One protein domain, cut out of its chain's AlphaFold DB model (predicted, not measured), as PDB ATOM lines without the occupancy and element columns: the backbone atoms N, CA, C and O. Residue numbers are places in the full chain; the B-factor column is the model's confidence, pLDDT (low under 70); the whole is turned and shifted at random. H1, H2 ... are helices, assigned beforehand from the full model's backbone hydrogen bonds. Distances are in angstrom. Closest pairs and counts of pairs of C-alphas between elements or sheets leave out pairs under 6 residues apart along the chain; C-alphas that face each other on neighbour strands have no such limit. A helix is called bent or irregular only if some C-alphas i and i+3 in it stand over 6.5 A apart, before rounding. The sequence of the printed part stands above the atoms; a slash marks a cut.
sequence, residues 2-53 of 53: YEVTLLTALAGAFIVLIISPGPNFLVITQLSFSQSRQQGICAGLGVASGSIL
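What this domain is: This is residues 2 to 53 of the 53 residues of the protein "Threonine efflux protein" of Pseudomonas savastanoi pv. glycinea (UniProt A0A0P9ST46). A helical hairpin, H2 and H3 side by side, with the long helix H1 sticking out from it as a free arm. H1 and H2 point nearly the same way, one after the other, and H3 folds back beside H2, so the model looks like a hook with a long shank. The printed part has 52 residues with three named helices, in the order H1, H2, H3, and no named strand; the class is all helix. The whole is extended, with a radius of gyration of the C-alphas of 15.8 A, and the C-alphas span 49 by 24 by 10 A, the arm making much of the length.

How they stand to each other: H1, residues 2 to 19, touches no helix. A tight link of 3 residues leads from it to H2, residues 23 to 34, yet H1 and H2 are apart, with no C-alpha of the one within 8 A of the other. Residues 2 to 23 stand free, of which 2 to 19 belong to H1. A second tight link, of 2 residues, leads to H3, residues 37 to 52. H2 and H3 form a helical hairpin and touch, with 17 pairs of C-alphas within 8 A. Their closest C-alphas are those of Ser 32 and Gly 40, 4.4 A apart. Their lines stand at a shallow tilt of 15 degrees, and they run opposite ways, with their centres 10.4 A apart. H1 and H3 are apart. In H1, H2 and H3 every O i to N i+4 pair is within hydrogen-bond range.

Where its parts are: H1 begins at C-alpha 2, at (36.576, 117.225, 43.749), and ends at C-alpha 19, at (31.811, 136.670, 27.041); it measures 26.1 A from first to last C-alpha. H2, residues 23 to 34, begins at C-alpha 23, at (21.425, 143.263, 30.246), and measures 16.0 A. H3, residues 37 to 52, measures 22.5 A and ends at C-alpha 52, at (30.274, 150.050, 42.877). No helix is bent or irregular.

The domain as a whole: The two C-alphas farthest apart in the domain are those of Tyr 2 and Ser 36, at 50.0 A, and the C-alphas of Tyr 2 and Leu 53 are 34.8 A apart. Without the stretch that stands free, the body has 30 residues and spans 28 by 15 by 6 A, with a radius of gyration of 8.9 A. The printed part has no cut, and both links are tight. It ends at residue 53, the chain's last residue. The mean pLDDT of the printed part is 93.7, and residue 53 is the one printed residue under 70.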
ATOM      1  N   TYR A   2      37.781 116.384  43.666       89.50
ATOM      2  CA  TYR A   2      36.576 117.225  43.749       89.50
ATOM      3  C   TYR A   2      36.837 118.735  43.562       89.50
ATOM      4  O   TYR A   2      36.205 119.357  42.717       89.50
ATOM      5  N   GLU A   3      37.833 119.295  44.259       94.56
ATOM      6  CA  GLU A   3      38.195 120.723  44.154       94.56
ATOM      7  C   GLU A   3      38.533 121.158  42.721       94.56
ATOM      8  O   GLU A   3      38.071 122.188  42.243       94.56
ATOM      9  N   VAL A   4      39.301 120.342  41.991       95.19
ATOM     10  CA  VAL A   4      39.707 120.647  40.608       95.19
ATOM     11  C   VAL A   4      38.498 120.640  39.677       95.19
ATOM     12  O   VAL A   4      38.371 121.514  38.820       95.19
ATOM     13  N   THR A   5      37.580 119.690  39.858       95.94
ATOM     14  CA  THR A   5      36.330 119.634  39.094       95.94
ATOM     15  C   THR A   5      35.452 120.852  39.379       95.94
ATOM     16  O   THR A   5      34.937 121.457  38.440       95.94
ATOM     17  N   LEU A   6      35.333 121.254  40.647       96.44
ATOM     18  CA  LEU A   6      34.560 122.426  41.057       96.44
ATOM     19  C   LEU A   6      35.145 123.725  40.484       96.44
ATOM     20  O   LEU A   6      34.418 124.514  39.885       96.44
ATOM     21  N   LEU A   7      36.462 123.914  40.583       96.62
ATOM     22  CA  LEU A   7      37.145 125.079  40.015       96.62
ATOM     23  C   LEU A   7      37.015 125.136  38.489       96.62
ATOM     24  O   LEU A   7      36.805 126.211  37.936       96.62
ATOM     25  N   THR A   8      37.079 123.990  37.809       96.50
ATOM     26  CA  THR A   8      36.905 123.922  36.349       96.50
ATOM     27  C   THR A   8      35.472 124.267  35.938       96.50
ATOM     28  O   THR A   8      35.266 124.995  34.967       96.50
ATOM     29  N   ALA A   9      34.473 123.798  36.693       95.69
ATOM     30  CA  ALA A   9      33.071 124.136  36.459       95.69
ATOM     31  C   ALA A   9      32.803 125.635  36.669       95.69
ATOM     32  O   ALA A   9      32.160 126.269  35.832       95.69
ATOM     33  N   LEU A  10      33.350 126.220  37.742       96.44
ATOM     34  CA  LEU A  10      33.272 127.659  37.990       96.44
ATOM     35  C   LEU A  10      33.972 128.453  36.887       96.44
ATOM     36  O   LEU A  10      33.390 129.403  36.372       96.44
ATOM     37  N   ALA A  11      35.174 128.049  36.476       95.69
ATOM     38  CA  ALA A  11      35.892 128.699  35.384       95.69
ATOM     39  C   ALA A  11      35.068 128.694  34.087       95.69
ATOM     40  O   ALA A  11      34.932 129.734  33.447       95.69
ATOM     41  N   GLY A  12      34.450 127.560  33.738       95.62
ATOM     42  CA  GLY A  12      33.543 127.470  32.592       95.62
ATOM     43  C   GLY A  12      32.341 128.413  32.715       95.62
ATOM     44  O   GLY A  12      32.042 129.153  31.777       95.62
ATOM     45  N   ALA A  13      31.691 128.445  33.880       94.56
ATOM     46  CA  ALA A  13      30.561 129.336  34.134       94.56
ATOM     47  C   ALA A  13      30.955 130.822  34.028       94.56
ATOM     48  O   ALA A  13      30.266 131.597  33.363       94.56
ATOM     49  N   PHE A  14      32.087 131.215  34.619       92.44
ATOM     50  CA  PHE A  14      32.589 132.588  34.552       92.44
ATOM     51  C   PHE A  14      33.012 132.991  33.139       92.44
ATOM     52  O   PHE A  14      32.754 134.124  32.745       92.44
ATOM     53  N   ILE A  15      33.594 132.085  32.347       94.06
ATOM     54  CA  ILE A  15      33.921 132.357  30.937       94.06
ATOM     55  C   ILE A  15      32.658 132.712  30.149       94.06
ATOM     56  O   ILE A  15      32.645 133.721  29.445       94.06
ATOM     57  N   VAL A  16      31.591 131.917  30.288       91.88
ATOM     58  CA  VAL A  16      30.313 132.200  29.617       91.88
ATOM     59  C   VAL A  16      29.788 133.565  30.046       91.88
ATOM     60  O   VAL A  16      29.445 134.375  29.190       91.88
ATOM     61  N   LEU A  17      29.807 133.840  31.352       87.88
ATOM     62  CA  LEU A  17      29.289 135.075  31.935       87.88
ATOM     63  C   LEU A  17      30.072 136.326  31.495       87.88
ATOM     64  O   LEU A  17      29.472 137.380  31.308       87.88
ATOM     65  N   ILE A  18      31.388 136.207  31.293       86.94
ATOM     66  CA  ILE A  18      32.262 137.294  30.819       86.94
ATOM     67  C   ILE A  18      32.063 137.569  29.323       86.94
ATOM     68  O   ILE A  18      32.072 138.727  28.908       86.94
ATOM     69  N   ILE A  19      31.916 136.524  28.503       89.69
ATOM     70  CA  ILE A  19      31.811 136.670  27.041       89.69
ATOM     71  C   ILE A  19      30.408 137.132  26.630       89.69
ATOM     72  O   ILE A  19      30.255 137.854  25.643       89.69
ATOM     73  N   SER A  20      29.373 136.727  27.365       89.44
ATOM     74  CA  SER A  20      28.000 137.108  27.052       89.44
ATOM     75  C   SER A  20      27.722 138.570  27.436       89.44
ATOM     76  O   SER A  20      27.860 138.917  28.611       89.44
ATOM     77  N   PRO A  21      27.270 139.432  26.502       86.19
ATOM     78  CA  PRO A  21      26.837 140.776  26.853       86.19
ATOM     79  C   PRO A  21      25.625 140.707  27.787       86.19
ATOM     80  O   PRO A  21      24.562 140.207  27.419       86.19
ATOM     81  N   GLY A  22      25.791 141.214  29.008       89.38
ATOM     82  CA  GLY A  22      24.720 141.255  29.996       89.38
ATOM     83  C   GLY A  22      23.644 142.310  29.684       89.38
ATOM     84  O   GLY A  22      23.838 143.173  28.821       89.38
ATOM     85  N   PRO A  23      22.528 142.317  30.440       91.38
ATOM     86  CA  PRO A  23      21.425 143.263  30.246       91.38
ATOM     87  C   PRO A  23      21.867 144.732  30.267       91.38
ATOM     88  O   PRO A  23      21.401 145.535  29.465       91.38
ATOM     89  N   ASN A  24      22.832 145.072  31.125       92.88
ATOM     90  CA  ASN A  24      23.387 146.420  31.230       92.88
ATOM     91  C   ASN A  24      24.032 146.891  29.918       92.88
ATOM     92  O   ASN A  24      23.793 148.013  29.476       92.88
ATOM     93  N   PHE A  25      24.819 146.025  29.272       93.06
ATOM     94  CA  PHE A  25      25.440 146.338  27.987       93.06
ATOM     95  C   PHE A  25      24.380 146.544  26.903       93.06
ATOM     96  O   PHE A  25      24.463 147.506  26.136       93.06
ATOM     97  N   LEU A  26      23.354 145.687  26.869       94.94
ATOM     98  CA  LEU A  26      22.247 145.807  25.916       94.94
ATOM     99  C   LEU A  26      21.498 147.136  26.076       94.94
ATOM    100  O   LEU A  26      21.277 147.829  25.089       94.94
ATOM    101  N   VAL A  27      21.174 147.541  27.306       95.69
ATOM    102  CA  VAL A  27      20.469 148.809  27.567       95.69
ATOM    103  C   VAL A  27      21.321 150.016  27.166       95.69
ATOM    104  O   VAL A  27      20.841 150.904  26.462       95.69
ATOM    105  N   ILE A  28      22.598 150.051  27.563       97.38
ATOM    106  CA  ILE A  28      23.498 151.172  27.249       97.38
ATOM    107  C   ILE A  28      23.695 151.300  25.736       97.38
ATOM    108  O   ILE A  28      23.623 152.406  25.193       97.38
ATOM    109  N   THR A  29      23.923 150.183  25.041       96.06
ATOM    110  CA  THR A  29      24.091 150.185  23.581       96.06
ATOM    111  C   THR A  29      22.799 150.570  22.870       96.06
ATOM    112  O   THR A  29      22.837 151.441  22.000       96.06
ATOM    113  N   GLN A  30      21.650 150.031  23.281       97.00
ATOM    114  CA  GLN A  30      20.354 150.399  22.713       97.00
ATOM    115  C   GLN A  30      20.070 151.897  22.868       97.00
ATOM    116  O   GLN A  30      19.675 152.529  21.889       97.00
ATOM    117  N   LEU A  31      20.296 152.482  24.050       97.94
ATOM    118  CA  LEU A  31      20.113 153.921  24.287       97.94
ATOM    119  C   LEU A  31      21.098 154.765  23.467       97.94
ATOM    120  O   LEU A  31      20.710 155.781  22.891       97.94
ATOM    121  N   SER A  32      22.348 154.311  23.358       97.44
ATOM    122  CA  SER A  32      23.377 154.982  22.555       97.44
ATOM    123  C   SER A  32      23.020 155.034  21.068       97.44
ATOM    124  O   SER A  32      23.287 156.047  20.420       97.44
ATOM    125  N   PHE A  33      22.435 153.956  20.533       97.69
ATOM    126  CA  PHE A  33      22.057 153.838  19.121       97.69
ATOM    127  C   PHE A  33      20.676 154.423  18.801       97.69
ATOM    128  O   PHE A  33      20.520 155.056  17.762       97.69
ATOM    129  N   SER A  34      19.678 154.204  19.661       97.94
ATOM    130  CA  SER A  34      18.269 154.531  19.370       97.94
ATOM    131  C   SER A  34      17.870 155.937  19.806       97.94
ATOM    132  O   SER A  34      16.862 156.448  19.330       97.94
ATOM    133  N   GLN A  35      18.610 156.541  20.739       95.94
ATOM    134  CA  GLN A  35      18.272 157.845  21.307       95.94
ATOM    135  C   GLN A  35      19.418 158.842  21.129       95.94
ATOM    136  O   GLN A  35      19.371 159.697  20.246       95.94
ATOM    137  N   SER A  36      20.465 158.754  21.955       97.00
ATOM    138  CA  SER A  36      21.657 159.591  21.814       97.00
ATOM    139  C   SER A  36      22.847 159.028  22.587       97.00
ATOM    140  O   SER A  36      22.700 158.356  23.611       97.00
ATOM    141  N   ARG A  37      24.059 159.394  22.149       96.19
ATOM    142  CA  ARG A  37      25.303 159.064  22.868       96.19
ATOM    143  C   ARG A  37      25.277 159.548  24.319       96.19
ATOM    144  O   ARG A  37      25.766 158.848  25.197       96.19
ATOM    145  N   GLN A  38      24.689 160.717  24.578       97.69
ATOM    146  CA  GLN A  38      24.613 161.278  25.926       97.69
ATOM    147  C   GLN A  38      23.722 160.435  26.844       97.69
ATOM    148  O   GLN A  38      24.099 160.190  27.986       97.69
ATOM    149  N   GLN A  39      22.588 159.927  26.348       97.19
ATOM    150  CA  GLN A  39      21.734 159.033  27.136       97.19
ATOM    151  C   GLN A  39      22.425 157.702  27.448       97.19
ATOM    152  O   GLN A  39      22.327 157.217  28.574       97.19
ATOM    153  N   GLY A  40      23.184 157.157  26.494       97.06
ATOM    154  CA  GLY A  40      24.044 155.998  26.733       97.06
ATOM    155  C   GLY A  40      25.077 156.239  27.838       97.06
ATOM    156  O   GLY A  40      25.219 155.411  28.735       97.06
ATOM    157  N   ILE A  41      25.747 157.398  27.824       97.81
ATOM    158  CA  ILE A  41      26.711 157.790  28.867       97.81
ATOM    159  C   ILE A  41      26.022 157.906  30.232       97.81
ATOM    160  O   ILE A  41      26.516 157.344  31.205       97.81
ATOM    161  N   CYS A  42      24.872 158.580  30.317       97.50
ATOM    162  CA  CYS A  42      24.132 158.714  31.574       97.50
ATOM    163  C   CYS A  42      23.691 157.353  32.137       97.50
ATOM    164  O   CYS A  42      23.879 157.099  33.326       97.50
ATOM    165  N   ALA A  43      23.157 156.463  31.295       96.62
ATOM    166  CA  ALA A  43      22.789 155.109  31.707       96.62
ATOM    167  C   ALA A  43      24.016 154.299  32.158       96.62
ATOM    168  O   ALA A  43      23.968 153.631  33.189       96.62
ATOM    169  N   GLY A  44      25.133 154.408  31.432       96.00
ATOM    170  CA  GLY A  44      26.394 153.764  31.793       96.00
ATOM    171  C   GLY A  44      26.934 154.227  33.143       96.00
ATOM    172  O   GLY A  44      27.338 153.395  33.951       96.00
ATOM    173  N   LEU A  45      26.874 155.531  33.424       96.62
ATOM    174  CA  LEU A  45      27.259 156.084  34.723       96.62
ATOM    175  C   LEU A  45      26.358 155.575  35.852       96.62
ATOM    176  O   LEU A  45      26.878 155.183  36.891       96.62
ATOM    177  N   GLY A  46      25.038 155.515  35.639       95.44
ATOM    178  CA  GLY A  46      24.096 154.982  36.630       95.44
ATOM    179  C   GLY A  46      24.319 153.498  36.941       95.44
ATOM    180  O   GLY A  46      24.318 153.096  38.106       95.44
ATOM    181  N   VAL A  47      24.577 152.682  35.913       95.56
ATOM    182  CA  VAL A  47      24.934 151.265  36.084       95.56
ATOM    183  C   VAL A  47      26.255 151.129  36.839       95.56
ATOM    184  O   VAL A  47      26.340 150.332  37.774       95.56
ATOM    185  N   ALA A  48      27.277 151.904  36.461       93.94
ATOM    186  CA  ALA A  48      28.580 151.865  37.117       93.94
ATOM    187  C   ALA A  48      28.466 152.260  38.594       93.94
ATOM    188  O   ALA A  48      28.978 151.544  39.450       93.94
ATOM    189  N   SER A  49      27.731 153.331  38.912       94.19
ATOM    190  CA  SER A  49      27.519 153.749  40.300       94.19
ATOM    191  C   SER A  49      26.773 152.697  41.118       94.19
ATOM    192  O   SER A  49      27.170 152.426  42.243       94.19
ATOM    193  N   GLY A  50      25.738 152.066  40.552       90.94
ATOM    194  CA  GLY A  50      24.988 151.010  41.239       90.94
ATOM    195  C   GLY A  50      25.731 149.675  41.355       90.94
ATOM    196  O   GLY A  50      25.312 148.830  42.128       90.94
ATOM    197  N   SER A  51      26.804 149.470  40.581       87.44
ATOM    198  CA  SER A  51      27.653 148.271  40.678       87.44
ATOM    199  C   SER A  51      28.815 148.449  41.660       87.44
ATOM    200  O   SER A  51      29.404 147.460  42.090       87.44
ATOM    201  N   ILE A  52      29.192 149.700  41.945       88.00
ATOM    202  CA  ILE A  52      30.274 150.050  42.877       88.00
ATOM    203  C   ILE A  52      29.753 150.161  44.319       88.00
ATOM    204  O   ILE A  52      30.484 149.798  45.239       88.00
ATOM    205  N   LEU A  53      28.544 150.702  44.507       60.75
ATOM    206  CA  LEU A  53      27.866 150.822  45.806       60.75
ATOM    207  C   LEU A  53      27.248 149.492  46.245       60.75
ATOM    208  O   LEU A  53      27.305 149.219  47.465       60.75
TER     209      LEU A  53